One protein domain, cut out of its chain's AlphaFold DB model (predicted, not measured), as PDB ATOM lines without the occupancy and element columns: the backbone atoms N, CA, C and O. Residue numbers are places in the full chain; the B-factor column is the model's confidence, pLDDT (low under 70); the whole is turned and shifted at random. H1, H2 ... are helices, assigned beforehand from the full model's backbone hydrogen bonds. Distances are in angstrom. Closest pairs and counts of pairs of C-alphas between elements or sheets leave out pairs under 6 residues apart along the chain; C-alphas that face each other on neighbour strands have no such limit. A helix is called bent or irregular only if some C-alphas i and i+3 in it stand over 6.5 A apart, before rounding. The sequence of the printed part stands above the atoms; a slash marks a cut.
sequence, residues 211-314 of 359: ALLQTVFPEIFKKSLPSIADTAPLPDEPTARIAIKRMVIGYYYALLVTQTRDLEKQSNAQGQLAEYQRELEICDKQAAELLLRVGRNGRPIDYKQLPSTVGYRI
ATOM      1  N   ALA A 211      -1.388 125.334 118.054       94.12
ATOM      2  CA  ALA A 211      -0.566 126.404 117.494       94.12
ATOM      3  C   ALA A 211       0.688 126.686 118.335       94.12
ATOM      4  O   ALA A 211       1.746 126.990 117.782       94.12
ATOM      5  N   LEU A 212       0.584 126.549 119.659       96.75
ATOM      6  CA  LEU A 212       1.691 126.784 120.584       96.75
ATOM      7  C   LEU A 212       2.686 125.616 120.632       96.75
ATOM      8  O   LEU A 212       3.824 125.800 121.061       96.75
ATOM      9  N   LEU A 213       2.306 124.422 120.163       97.25
ATOM     10  CA  LEU A 213       3.135 123.219 120.294       97.25
ATOM     11  C   LEU A 213       4.517 123.390 119.646       97.25
ATOM     12  O   LEU A 213       5.519 122.955 120.205       97.25
ATOM     13  N   GLN A 214       4.585 124.057 118.492       94.50
ATOM     14  CA  GLN A 214       5.833 124.247 117.741       94.50
ATOM     15  C   GLN A 214       6.819 125.221 118.393       94.50
ATOM     16  O   GLN A 214       8.001 125.208 118.048       94.50
ATOM     17  N   THR A 215       6.359 126.066 119.314       93.62
ATOM     18  CA  THR A 215       7.193 127.059 120.003       93.62
ATOM     19  C   THR A 215       7.439 126.650 121.451       93.62
ATOM     20  O   THR A 215       8.588 126.517 121.865       93.62
ATOM     21  N   VAL A 216       6.377 126.337 122.192       94.06
ATOM     22  CA  VAL A 216       6.428 126.047 123.630       94.06
ATOM     23  C   VAL A 216       7.124 124.723 123.924       94.06
ATOM     24  O   VAL A 216       7.922 124.638 124.857       94.06
ATOM     25  N   PHE A 217       6.852 123.673 123.143       95.50
ATOM     26  CA  PHE A 217       7.433 122.360 123.420       95.50
ATOM     27  C   PHE A 217       8.953 122.340 123.187       95.50
ATOM     28  O   PHE A 217       9.663 121.897 124.084       95.50
ATOM     29  N   PRO A 218       9.515 122.874 122.083       95.94
ATOM     30  CA  PRO A 218      10.969 122.961 121.919       95.94
ATOM     31  C   PRO A 218      11.703 123.806 122.974       95.94
ATOM     32  O   PRO A 218      12.872 123.542 123.254       95.94
ATOM     33  N   GLU A 219      11.054 124.808 123.573       94.75
ATOM     34  CA  GLU A 219      11.682 125.744 124.524       94.75
ATOM     35  C   GLU A 219      12.089 125.116 125.868       94.75
ATOM     36  O   GLU A 219      12.996 125.628 126.550       94.75
ATOM     37  N   ILE A 220      11.459 123.998 126.246       92.94
ATOM     38  CA  ILE A 220      11.792 123.277 127.484       92.94
ATOM     39  C   ILE A 220      13.144 122.560 127.379       92.94
ATOM     40  O   ILE A 220      13.778 122.281 128.396       92.94
ATOM     41  N   PHE A 221      13.605 122.300 126.155       96.44
ATOM     42  CA  PHE A 221      14.827 121.557 125.884       96.44
ATOM     43  C   PHE A 221      16.068 122.457 125.844       96.44
ATOM     44  O   PHE A 221      16.008 123.685 125.693       96.44
ATOM     45  N   LYS A 222      17.243 121.826 125.938       96.50
ATOM     46  CA  LYS A 222      18.532 122.447 125.622       96.50
ATOM     47  C   LYS A 222      18.496 123.072 124.228       96.50
ATOM     48  O   LYS A 222      18.120 122.419 123.259       96.50
ATOM     49  N   LYS A 223      18.967 124.320 124.113       96.12
ATOM     50  CA  LYS A 223      18.864 125.156 122.896       96.12
ATOM     51  C   LYS A 223      19.363 124.495 121.606       96.12
ATOM     52  O   LYS A 223      18.876 124.836 120.535       96.12
ATOM     53  N   SER A 224      20.339 123.592 121.691       95.38
ATOM     54  CA  SER A 224      20.899 122.895 120.529       95.38
ATOM     55  C   SER A 224      20.060 121.706 120.054       95.38
ATOM     56  O   SER A 224      20.232 121.271 118.923       95.38
ATOM     57  N   LEU A 225      19.176 121.147 120.887       96.75
ATOM     58  CA  LEU A 225      18.434 119.936 120.532       96.75
ATOM     59  C   LEU A 225      17.386 120.138 119.446       96.75
ATOM     60  O   LEU A 225      17.319 119.269 118.578       96.75
ATOM     61  N   PRO A 226      16.596 121.231 119.422       96.81
ATOM     62  CA  PRO A 226      15.588 121.405 118.384       96.81
ATOM     63  C   PRO A 226      16.155 121.342 116.965       96.81
ATOM     64  O   PRO A 226      15.514 120.743 116.113       96.81
ATOM     65  N   SER A 227      17.349 121.890 116.704       96.12
ATOM     66  CA  SER A 227      17.974 121.821 115.371       96.12
ATOM     67  C   SER A 227      18.493 120.424 115.021       96.12
ATOM     68  O   SER A 227      18.451 120.023 113.860       96.12
ATOM     69  N   ILE A 228      18.948 119.654 116.012       96.69
ATOM     70  CA  ILE A 228      19.346 118.254 115.814       96.69
ATOM     71  C   ILE A 228      18.106 117.399 115.524       96.69
ATOM     72  O   ILE A 228      18.091 116.617 114.577       96.69
ATOM     73  N   ALA A 229      17.049 117.576 116.315       95.75
ATOM     74  CA  ALA A 229      15.791 116.857 116.172       95.75
ATOM     75  C   ALA A 229      15.067 117.182 114.856       95.75
ATOM     76  O   ALA A 229      14.372 116.322 114.333       95.75
ATOM     77  N   ASP A 230      15.258 118.378 114.294       94.44
ATOM     78  CA  ASP A 230      14.687 118.799 113.002       94.44
ATOM     79  C   ASP A 230      15.234 118.000 111.806       94.44
ATOM     80  O   ASP A 230      14.589 117.904 110.769       94.44
ATOM     81  N   THR A 231      16.428 117.416 111.949       91.94
ATOM     82  CA  THR A 231      17.154 116.750 110.851       91.94
ATOM     83  C   THR A 231      17.405 115.263 111.093       91.94
ATOM     84  O   THR A 231      17.839 114.552 110.185       91.94
ATOM     85  N   ALA A 232      17.144 114.769 112.305       90.88
ATOM     86  CA  ALA A 232      17.343 113.369 112.648       90.88
ATOM     87  C   ALA A 232      16.315 112.483 111.924       90.88
ATOM     88  O   ALA A 232      15.117 112.692 112.105       90.88
ATOM     89  N   PRO A 233      16.731 111.470 111.145       83.25
ATOM     90  CA  PRO A 233      15.786 110.606 110.450       83.25
ATOM     91  C   PRO A 233      14.959 109.825 111.474       83.25
ATOM     92  O   PRO A 233      15.495 108.994 112.211       83.25
ATOM     93  N   LEU A 234      13.658 110.108 111.527       76.19
ATOM     94  CA  LEU A 234      12.722 109.345 112.344       76.19
ATOM     95  C   LEU A 234      12.647 107.911 111.806       76.19
ATOM     96  O   LEU A 234      12.500 107.733 110.593       76.19
ATOM     97  N   PRO A 235      12.751 106.884 112.668       69.50
ATOM     98  CA  PRO A 235      12.578 105.506 112.233       69.50
ATOM     99  C   PRO A 235      11.216 105.327 111.553       69.50
ATOM    100  O   PRO A 235      10.183 105.699 112.114       69.50
ATOM    101  N   ASP A 236      11.220 104.777 110.337       67.94
ATOM    102  CA  ASP A 236      10.010 104.559 109.537       67.94
ATOM    103  C   ASP A 236       9.265 103.305 110.018       67.94
ATOM    104  O   ASP A 236       9.294 102.242 109.402       67.94
ATOM    105  N   GLU A 237       8.662 103.420 111.199       69.88
ATOM    106  CA  GLU A 237       7.912 102.353 111.852       69.88
ATOM    107  C   GLU A 237       6.549 102.927 112.303       69.88
ATOM    108  O   GLU A 237       6.485 103.768 113.210       69.88
ATOM    109  N   PRO A 238       5.436 102.573 111.622       66.88
ATOM    110  CA  PRO A 238       4.131 103.205 111.851       66.88
ATOM    111  C   PRO A 238       3.623 103.101 113.297       66.88
ATOM    112  O   PRO A 238       2.943 104.007 113.789       66.88
ATOM    113  N   THR A 239       3.954 102.007 113.976       70.88
ATOM    114  CA  THR A 239       3.598 101.703 115.368       70.88
ATOM    115  C   THR A 239       4.316 102.623 116.358       70.88
ATOM    116  O   THR A 239       3.679 103.157 117.267       70.88
ATOM    117  N   ALA A 240       5.584 102.948 116.127       76.25
ATOM    118  CA  ALA A 240       6.339 103.911 116.911       76.25
ATOM    119  C   ALA A 240       5.864 105.336 116.664       76.25
ATOM    120  O   ALA A 240       5.748 106.105 117.615       76.25
ATOM    121  N   ARG A 241       5.514 105.705 115.422       79.50
ATOM    122  CA  ARG A 241       4.975 107.049 115.141       79.50
ATOM    123  C   ARG A 241       3.703 107.328 115.937       79.50
ATOM    124  O   ARG A 241       3.585 108.395 116.542       79.50
ATOM    125  N   ILE A 242       2.770 106.370 116.002       80.56
ATOM    126  CA  ILE A 242       1.563 106.535 116.826       80.56
ATOM    127  C   ILE A 242       1.881 106.513 118.331       80.56
ATOM    128  O   ILE A 242       1.272 107.276 119.084       80.56
ATOM    129  N   ALA A 243       2.861 105.714 118.776       81.19
ATOM    130  CA  ALA A 243       3.351 105.723 120.159       81.19
ATOM    131  C   ALA A 243       3.879 107.100 120.565       81.19
ATOM    132  O   ALA A 243       3.458 107.677 121.567       81.19
ATOM    133  N   ILE A 244       4.788 107.646 119.758       86.81
ATOM    134  CA  ILE A 244       5.439 108.921 120.029       86.81
ATOM    135  C   ILE A 244       4.414 110.047 119.959       86.81
ATOM    136  O   ILE A 244       4.419 110.917 120.825       86.81
ATOM    137  N   LYS A 245       3.457 109.996 119.022       88.69
ATOM    138  CA  LYS A 245       2.334 110.943 118.985       88.69
ATOM    139  C   LYS A 245       1.534 110.946 120.293       88.69
ATOM    140  O   LYS A 245       1.240 112.021 120.816       88.69
ATOM    141  N   ARG A 246       1.214 109.768 120.843       86.62
ATOM    142  CA  ARG A 246       0.533 109.635 122.146       86.62
ATOM    143  C   ARG A 246       1.369 110.229 123.282       86.62
ATOM    144  O   ARG A 246       0.817 110.951 124.112       86.62
ATOM    145  N   MET A 247       2.682 109.978 123.298       88.38
ATOM    146  CA  MET A 247       3.596 110.575 124.280       88.38
ATOM    147  C   MET A 247       3.637 112.104 124.172       88.38
ATOM    148  O   MET A 247       3.497 112.773 125.192       88.38
ATOM    149  N   VAL A 248       3.753 112.657 122.955       92.62
ATOM    150  CA  VAL A 248       3.743 114.111 122.703       92.62
ATOM    151  C   VAL A 248       2.468 114.745 123.241       92.62
ATOM    152  O   VAL A 248       2.555 115.660 124.052       92.62
ATOM    153  N   ILE A 249       1.294 114.251 122.839       92.56
ATOM    154  CA  ILE A 249       0.010 114.833 123.255       92.56
ATOM    155  C   ILE A 249      -0.187 114.732 124.766       92.56
ATOM    156  O   ILE A 249      -0.588 115.704 125.405       92.56
ATOM    157  N   GLY A 250       0.128 113.576 125.350       89.25
ATOM    158  CA  GLY A 250       0.006 113.382 126.787       89.25
ATOM    159  C   GLY A 250       0.908 114.332 127.580       89.25
ATOM    160  O   GLY A 250       0.439 114.998 128.506       89.25
ATOM    161  N   TYR A 251       2.190 114.422 127.214       90.88
ATOM    162  CA  TYR A 251       3.129 115.295 127.917       90.88
ATOM    163  C   TYR A 251       2.796 116.768 127.688       90.88
ATOM    164  O   TYR A 251       2.838 117.565 128.623       90.88
ATOM    165  N   TYR A 252       2.425 117.138 126.460       94.88
ATOM    166  CA  TYR A 252       2.071 118.509 126.121       94.88
ATOM    167  C   TYR A 252       0.841 118.990 126.894       94.88
ATOM    168  O   TYR A 252       0.855 120.102 127.415       94.88
ATOM    169  N   TYR A 253      -0.167 118.133 127.088       93.19
ATOM    170  CA  TYR A 253      -1.281 118.428 127.988       93.19
ATOM    171  C   TYR A 253      -0.787 118.757 129.409       93.19
ATOM    172  O   TYR A 253      -1.153 119.787 129.973       93.19
ATOM    173  N   ALA A 254       0.091 117.925 129.982       89.50
ATOM    174  CA  ALA A 254       0.639 118.162 131.320       89.50
ATOM    175  C   ALA A 254       1.471 119.460 131.402       89.50
ATOM    176  O   ALA A 254       1.398 120.185 132.403       89.50
ATOM    177  N   LEU A 255       2.220 119.779 130.339       92.06
ATOM    178  CA  LEU A 255       2.955 121.035 130.195       92.06
ATOM    179  C   LEU A 255       1.997 122.232 130.173       92.06
ATOM    180  O   LEU A 255       2.181 123.162 130.955       92.06
ATOM    181  N   LEU A 256       0.946 122.188 129.347       94.56
ATOM    182  CA  LEU A 256      -0.056 123.252 129.248       94.56
ATOM    183  C   LEU A 256      -0.789 123.481 130.567       94.56
ATOM    184  O   LEU A 256      -0.968 124.635 130.953       94.56
ATOM    185  N   VAL A 257      -1.163 122.424 131.300       92.12
ATOM    186  CA  VAL A 257      -1.777 122.588 132.629       92.12
ATOM    187  C   VAL A 257      -0.823 123.297 133.592       92.12
ATOM    188  O   VAL A 257      -1.232 124.214 134.306       92.12
ATOM    189  N   THR A 258       0.454 122.908 133.601       89.94
ATOM    190  CA  THR A 258       1.462 123.546 134.463       89.94
ATOM    191  C   THR A 258       1.638 125.022 134.113       89.94
ATOM    192  O   THR A 258       1.552 125.869 135.001       89.94
ATOM    193  N   GLN A 259       1.799 125.334 132.825       90.94
ATOM    194  CA  GLN A 259       1.975 126.701 132.336       90.94
ATOM    195  C   GLN A 259       0.740 127.567 132.598       90.94
ATOM    196  O   GLN A 259       0.865 128.676 133.102       90.94
ATOM    197  N   THR A 260      -0.462 127.041 132.347       93.38
ATOM    198  CA  THR A 260      -1.730 127.736 132.629       93.38
ATOM    199  C   THR A 260      -1.817 128.110 134.106       93.38
ATOM    200  O   THR A 260      -2.036 129.273 134.435       93.38
ATOM    201  N   ARG A 261      -1.531 127.159 135.006       91.06
ATOM    202  CA  ARG A 261      -1.527 127.391 136.458       91.06
ATOM    203  C   ARG A 261      -0.491 128.430 136.898       91.06
ATOM    204  O   ARG A 261      -0.695 129.124 137.892       91.06
ATOM    205  N   ASP A 262       0.649 128.510 136.221       90.44
ATOM    206  CA  ASP A 262       1.683 129.495 136.544       90.44
ATOM    207  C   ASP A 262       1.375 130.883 135.959       90.44
ATOM    208  O   ASP A 262       1.705 131.888 136.590       90.44
ATOM    209  N   LEU A 263       0.674 130.954 134.823       93.44
ATOM    210  CA  LEU A 263       0.149 132.195 134.244       93.44
ATOM    211  C   LEU A 263      -1.014 132.772 135.064       93.44
ATOM    212  O   LEU A 263      -1.083 133.984 135.237       93.44
ATOM    213  N   GLU A 264      -1.877 131.932 135.646       92.75
ATOM    214  CA  GLU A 264      -2.965 132.360 136.550       92.75
ATOM    215  C   GLU A 264      -2.465 133.157 137.766       92.75
ATOM    216  O   GLU A 264      -3.195 133.974 138.327       92.75
ATOM    217  N   LYS A 265      -1.208 132.949 138.174       92.75
ATOM    218  CA  LYS A 265      -0.577 133.661 139.295       92.75
ATOM    219  C   LYS A 265       0.009 135.020 138.893       92.75
ATOM    220  O   LYS A 265       0.464 135.758 139.766       92.75
ATOM    221  N   GLN A 266       0.048 135.343 137.601       91.88
ATOM    222  CA  GLN A 266       0.696 136.540 137.065       91.88
ATOM    223  C   GLN A 266      -0.347 137.593 136.680       91.88
ATOM    224  O   GLN A 266      -1.155 137.403 135.774       91.88
ATOM    225  N   SER A 267      -0.307 138.751 137.338       83.38
ATOM    226  CA  SER A 267      -1.305 139.820 137.177       83.38
ATOM    227  C   SER A 267      -1.314 140.496 135.799       83.38
ATOM    228  O   SER A 267      -2.294 141.147 135.447       83.38
ATOM    229  N   ASN A 268      -0.251 140.350 135.006       90.00
ATOM    230  CA  ASN A 268      -0.091 140.949 133.678       90.00
ATOM    231  C   ASN A 268      -0.147 139.929 132.521       90.00
ATOM    232  O   ASN A 268       0.135 140.296 131.382       90.00
ATOM    233  N   ALA A 269      -0.532 138.674 132.784       89.88
ATOM    234  CA  ALA A 269      -0.483 137.587 131.804       89.88
ATOM    235  C   ALA A 269      -1.838 137.242 131.152       89.88
ATOM    236  O   ALA A 269      -1.941 136.235 130.455       89.88
ATOM    237  N   GLN A 270      -2.884 138.063 131.332       86.44
ATOM    238  CA  GLN A 270      -4.269 137.731 130.946       86.44
ATOM    239  C   GLN A 270      -4.429 137.291 129.475       86.44
ATOM    240  O   GLN A 270      -5.182 136.365 129.178       86.44
ATOM    241  N   GLY A 271      -3.716 137.947 128.549       87.44
ATOM    242  CA  GLY A 271      -3.756 137.609 127.121       87.44
ATOM    243  C   GLY A 271      -3.099 136.263 126.807       87.44
ATOM    244  O   GLY A 271      -3.680 135.452 126.088       87.44
ATOM    245  N   GLN A 272      -1.931 136.004 127.402       92.31
ATOM    246  CA  GLN A 272      -1.207 134.738 127.265       92.31
ATOM    247  C   GLN A 272      -1.982 133.587 127.917       92.31
ATOM    248  O   GLN A 272      -2.095 132.510 127.341       92.31
ATOM    249  N   LEU A 273      -2.591 133.831 129.080       94.38
ATOM    250  CA  LEU A 273      -3.441 132.859 129.762       94.38
ATOM    251  C   LEU A 273      -4.604 132.403 128.870       94.38
ATOM    252  O   LEU A 273      -4.832 131.205 128.730       94.38
ATOM    253  N   ALA A 274      -5.296 133.339 128.213       95.06
ATOM    254  CA  ALA A 274      -6.403 133.009 127.316       95.06
ATOM    255  C   ALA A 274      -5.959 132.182 126.093       95.06
ATOM    256  O   ALA A 274      -6.734 131.382 125.572       95.06
ATOM    257  N   GLU A 275      -4.729 132.375 125.612       95.62
ATOM    258  CA  GLU A 275      -4.153 131.571 124.531       95.62
ATOM    259  C   GLU A 275      -3.845 130.139 124.992       95.62
ATOM    260  O   GLU A 275      -4.299 129.186 124.359       95.62
ATOM    261  N   TYR A 276      -3.174 129.990 126.138       96.44
ATOM    262  CA  TYR A 276      -2.851 128.687 126.728       96.44
ATOM    263  C   TYR A 276      -4.101 127.884 127.107       96.44
ATOM    264  O   TYR A 276      -4.128 126.675 126.905       96.44
ATOM    265  N   GLN A 277      -5.156 128.539 127.599       96.06
ATOM    266  CA  GLN A 277      -6.431 127.881 127.905       96.06
ATOM    267  C   GLN A 277      -7.110 127.330 126.643       96.06
ATOM    268  O   GLN A 277      -7.561 126.185 126.647       96.06
ATOM    269  N   ARG A 278      -7.132 128.093 125.540       96.62
ATOM    270  CA  ARG A 278      -7.668 127.604 124.255       96.62
ATOM    271  C   ARG A 278      -6.862 126.426 123.714       96.62
ATOM    272  O   ARG A 278      -7.443 125.438 123.273       96.62
ATOM    273  N   GLU A 279      -5.536 126.520 123.762       97.44
ATOM    274  CA  GLU A 279      -4.644 125.431 123.358       97.44
ATOM    275  C   GLU A 279      -4.880 124.175 124.219       97.44
ATOM    276  O   GLU A 279      -4.984 123.067 123.691       97.44
ATOM    277  N   LEU A 280      -5.041 124.347 125.537       96.56
ATOM    278  CA  LEU A 280      -5.330 123.268 126.481       96.56
ATOM    279  C   LEU A 280      -6.650 122.560 126.156       96.56
ATOM    280  O   LEU A 280      -6.683 121.334 126.174       96.56
ATOM    281  N   GLU A 281      -7.714 123.286 125.806       96.81
ATOM    282  CA  GLU A 281      -8.995 122.685 125.399       96.81
ATOM    283  C   GLU A 281      -8.877 121.835 124.124       96.81
ATOM    284  O   GLU A 281      -9.497 120.771 124.014       96.81
ATOM    285  N   ILE A 282      -8.091 122.289 123.143       97.19
ATOM    286  CA  ILE A 282      -7.838 121.533 121.908       97.19
ATOM    287  C   ILE A 282      -6.998 120.292 122.226       97.19
ATOM    288  O   ILE A 282      -7.327 119.190 121.777       97.19
ATOM    289  N   CYS A 283      -5.952 120.455 123.039       95.88
ATOM    290  CA  CYS A 283      -5.087 119.363 123.466       95.88
ATOM    291  C   CYS A 283      -5.850 118.326 124.301       95.88
ATOM    292  O   CYS A 283      -5.612 117.136 124.125       95.88
ATOM    293  N   ASP A 284      -6.794 118.740 125.153       93.94
ATOM    294  CA  ASP A 284      -7.640 117.845 125.957       93.94
ATOM    295  C   ASP A 284      -8.478 116.918 125.073       93.94
ATOM    296  O   ASP A 284      -8.536 115.710 125.302       93.94
ATOM    297  N   LYS A 285      -9.078 117.456 124.004       92.56
ATOM    298  CA  LYS A 285      -9.858 116.659 123.042       92.56
ATOM    299  C   LYS A 285      -8.982 115.630 122.329       92.56
ATOM    300  O   LYS A 285      -9.361 114.463 122.250       92.56
ATOM    301  N   GLN A 286      -7.801 116.041 121.863       92.50
ATOM    302  CA  GLN A 286      -6.854 115.127 121.214       92.50
ATOM    303  C   GLN A 286      -6.309 114.076 122.189       92.50
ATOM    304  O   GLN A 286      -6.207 112.902 121.839       92.50
ATOM    305  N   ALA A 287      -6.001 114.463 123.428       88.44
ATOM    306  CA  ALA A 287      -5.563 113.546 124.475       88.44
ATOM    307  C   ALA A 287      -6.666 112.542 124.829       88.44
ATOM    308  O   ALA A 287      -6.396 111.348 124.937       88.44
ATOM    309  N   ALA A 288      -7.920 112.988 124.936       85.81
ATOM    310  CA  ALA A 288      -9.065 112.116 125.159       85.81
ATOM    311  C   ALA A 288      -9.197 111.047 124.063       85.81
ATOM    312  O   ALA A 288      -9.338 109.862 124.375       85.81
ATOM    313  N   GLU A 289      -9.105 111.452 122.796       84.75
ATOM    314  CA  GLU A 289      -9.160 110.550 121.643       84.75
ATOM    315  C   GLU A 289      -7.999 109.544 121.643       84.75
ATOM    316  O   GLU A 289      -8.204 108.344 121.454       84.75
ATOM    317  N   LEU A 290      -6.780 110.025 121.896       81.38
ATOM    318  CA  LEU A 290      -5.564 109.230 121.754       81.38
ATOM    319  C   LEU A 290      -5.229 108.362 122.968       81.38
ATOM    320  O   LEU A 290      -4.473 107.408 122.788       81.38
ATOM    321  N   LEU A 291      -5.734 108.683 124.169       77.88
ATOM    322  CA  LEU A 291      -5.274 108.094 125.440       77.88
ATOM    323  C   LEU A 291      -6.369 107.371 126.252       77.88
ATOM    324  O   LEU A 291      -6.060 106.425 126.978       77.88
ATOM    325  N   LEU A 292      -7.656 107.734 126.129       70.12
ATOM    326  CA  LEU A 292      -8.704 107.145 126.990       70.12
ATOM    327  C   LEU A 292      -9.138 105.733 126.591       70.12
ATOM    328  O   LEU A 292      -9.737 105.033 127.400       70.12
ATOM    329  N   ARG A 293      -8.884 105.305 125.353       61.91
ATOM    330  CA  ARG A 293      -9.338 103.994 124.844       61.91
ATOM    331  C   ARG A 293      -8.192 103.084 124.431       61.91
ATOM    332  O   ARG A 293      -8.378 102.171 123.633       61.91
ATOM    333  N   VAL A 294      -6.998 103.371 124.936       58.84
ATOM    334  CA  VAL A 294      -5.775 102.755 124.435       58.84
ATOM    335  C   VAL A 294      -4.940 102.094 125.518       58.84
ATOM    336  O   VAL A 294      -3.826 101.766 125.201       58.84
ATOM    337  N   GLY A 295      -5.374 101.906 126.761       54.34
ATOM    338  CA  GLY A 295      -4.604 101.095 127.715       54.34
ATOM    339  C   GLY A 295      -4.952  99.606 127.634       54.34
ATOM    340  O   GLY A 295      -5.969  99.215 127.049       54.34
ATOM    341  N   ARG A 296      -4.119  98.769 128.270       50.78
ATOM    342  CA  ARG A 296      -4.303  97.310 128.371       50.78
ATOM    343  C   ARG A 296      -5.731  96.960 128.812       50.78
ATOM    344  O   ARG A 296      -6.239  97.528 129.781       50.78
ATOM    345  N   ASN A 297      -6.369  96.020 128.114       50.69
ATOM    346  CA  ASN A 297      -7.750  95.568 128.353       50.69
ATOM    347  C   ASN A 297      -8.799  96.698 128.269       50.69
ATOM    348  O   ASN A 297      -9.774  96.708 129.023       50.69
ATOM    349  N   GLY A 298      -8.568  97.699 127.413       48.75
ATOM    350  CA  GLY A 298      -9.467  98.844 127.246       48.75
ATOM    351  C   GLY A 298      -9.476  99.816 128.431       48.75
ATOM    352  O   GLY A 298     -10.371 100.657 128.520       48.75
ATOM    353  N   ARG A 299      -8.504  99.719 129.351       53.78
ATOM    354  CA  ARG A 299      -8.372 100.669 130.463       53.78
ATOM    355  C   ARG A 299      -7.923 102.037 129.933       53.78
ATOM    356  O   ARG A 299      -7.052 102.090 129.069       53.78
ATOM    357  N   PRO A 300      -8.472 103.150 130.433       58.03
ATOM    358  CA  PRO A 300      -7.994 104.469 130.050       58.03
ATOM    359  C   PRO A 300      -6.594 104.720 130.610       58.03
ATOM    360  O   PRO A 300      -6.300 104.367 131.753       58.03
ATOM    361  N   ILE A 301      -5.749 105.388 129.826       64.31
ATOM    362  CA  ILE A 301      -4.585 106.077 130.372       64.31
ATOM    363  C   ILE A 301      -5.097 107.400 130.942       64.31
ATOM    364  O   ILE A 301      -5.519 108.284 130.191       64.31
ATOM    365  N   ASP A 302      -5.099 107.531 132.268       67.31
ATOM    366  CA  ASP A 302      -5.545 108.754 132.936       67.31
ATOM    367  C   ASP A 302      -4.461 109.838 132.861       67.31
ATOM    368  O   ASP A 302      -3.676 110.058 133.784       67.31
ATOM    369  N   TYR A 303      -4.419 110.527 131.722       74.12
ATOM    370  CA  TYR A 303      -3.499 111.637 131.476       74.12
ATOM    371  C   TYR A 303      -3.831 112.895 132.296       74.12
ATOM    372  O   TYR A 303      -3.019 113.821 132.341       74.12
ATOM    373  N   LYS A 304      -5.001 112.947 132.954       75.38
ATOM    374  CA  LYS A 304      -5.428 114.089 133.776       75.38
ATOM    375  C   LYS A 304      -4.896 114.015 135.206       75.38
ATOM    376  O   LYS A 304      -4.848 115.041 135.883       75.38
ATOM    377  N   GLN A 305      -4.453 112.847 135.672       64.75
ATOM    378  CA  GLN A 305      -3.832 112.717 136.990       64.75
ATOM    379  C   GLN A 305      -2.416 113.320 137.019       64.75
ATOM    380  O   GLN A 305      -1.450 112.771 136.483       64.75
ATOM    381  N   LEU A 306      -2.299 114.482 137.671       52.97
ATOM    382  CA  LEU A 306      -1.083 115.294 137.834       52.97
ATOM    383  C   LEU A 306      -0.199 114.812 139.030       52.97
ATOM    384  O   LEU A 306      -0.644 113.982 139.816       52.97
ATOM    385  N   PRO A 307       1.085 115.227 139.139       50.56
ATOM    386  CA  PRO A 307       2.275 114.368 139.340       50.56
ATOM    387  C   PRO A 307       2.489 113.670 140.699       50.56
ATOM    388  O   PRO A 307       3.544 113.085 140.903       50.56
ATOM    389  N   SER A 308       1.529 113.682 141.622       47.25
ATOM    390  CA  SER A 308       1.700 113.120 142.975       47.25
ATOM    391  C   SER A 308       0.856 111.871 143.261       47.25
ATOM    392  O   SER A 308       0.702 111.495 144.421       47.25
ATOM    393  N   THR A 309       0.284 111.228 142.239       50.34
ATOM    394  CA  THR A 309      -0.517 110.001 142.394       50.34
ATOM    395  C   THR A 309       0.143 108.803 141.710       50.34
ATOM    396  O   THR A 309       1.075 108.955 140.920       50.34
ATOM    397  N   VAL A 310      -0.380 107.595 141.962       48.94
ATOM    398  CA  VAL A 310      -0.079 106.378 141.173       48.94
ATOM    399  C   VAL A 310      -0.198 106.652 139.660       48.94
ATOM    400  O   VAL A 310       0.563 106.092 138.875       48.94
ATOM    401  N   GLY A 311      -1.061 107.607 139.282       52.78
ATOM    402  CA  GLY A 311      -1.229 108.171 137.944       52.78
ATOM    403  C   GLY A 311       0.051 108.664 137.261       52.78
ATOM    404  O   GLY A 311       0.132 108.596 136.042       52.78
ATOM    405  N   TYR A 312       1.069 109.115 138.008       64.81
ATOM    406  CA  TYR A 312       2.347 109.558 137.433       64.81
ATOM    407  C   TYR A 312       3.071 108.421 136.701       64.81
ATOM    408  O   TYR A 312       3.508 108.594 135.571       64.81
ATOM    409  N   ARG A 313       3.146 107.234 137.312       65.00
ATOM    410  CA  ARG A 313       3.923 106.102 136.772       65.00
ATOM    411  C   ARG A 313       3.245 105.407 135.596       65.00
ATOM    412  O   ARG A 313       3.866 104.596 134.924       65.00
ATOM    413  N   ILE A 314       1.973 105.707 135.355       63.66
ATOM    414  CA  ILE A 314       1.155 105.099 134.301       63.66
ATOM    415  C   ILE A 314       0.912 106.061 133.130       63.66
ATOM    416  O   ILE A 314      -0.078 105.945 132.408       63.66
TER     417      ILE A 314
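What this domain is: This is residues 211 to 314 of the 359 residues of an uncharacterized protein of Cupriavidus sp. USMAA2-4 (UniProt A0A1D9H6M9). Look for a long helical hairpin, H3 and H4, with the small helices H1 and H2 to one side of it and a tail without named elements, residues 292 to 314, looping on the other side. H1 sits across H3, H2 lies farther out, and residues 230 to 241 stand free as an arch leading back into H3. The printed part has 104 residues with four named helices, H1 to H4 in that order, and no named strand; its class is all helix. It is only just compact, close to loose, with a radius of gyration of the C-alphas of 15.4 A and spans of 45 by 36 by 23 A.

How they stand to each other: Start at H1, residues 213 to 219; a tight link leads to H2, residues 225 to 229. They are close but not clearly touching, with the closest C-alphas, of Pro 218 and Pro 226, 6.0 A apart. A short link leads on to H3, residues 238 to 263, which is apart from H2. H1 and H3 are close but not clearly touching, with Phe 217 and Tyr 252 closest at 7.1 A between C-alphas; their lines are only just about perpendicular, at 73 degrees. After another short link comes H4, residues 270 to 291, which touches H3 in a helical hairpin, opposite ways at a shallow tilt of 32 degrees; their closest C-alphas, of Leu 263 and Leu 273, are 5.8 A apart. H4 is apart from H1 and H2. Each O i to N i+4 pair in H2, H3 and H4 is within hydrogen-bond range; in H1, 2 of 3 are.

Where its parts are: Find C-alpha 213 at (3.135, 123.219, 120.294), where H1 begins; it is neither bent nor irregular, but only just, with C-alphas 214 and 217 6.2 A apart. From C-alpha 238 at (4.131, 103.205, 111.851), H3 runs 36.8 A. H4 runs 30.2 A to C-alpha 291 at (-5.274, 108.094, 125.440), with a kink of 26 degrees near residue 285.

The domain as a whole: The C-alphas farthest apart, of Asn 268 and Asn 297, are 46.3 A apart. The printed part has no cut and no long link between its helices. Look at the B-factor column for pLDDT under 70 at residues 235 to 238, 293 to 302 and 305 to 314.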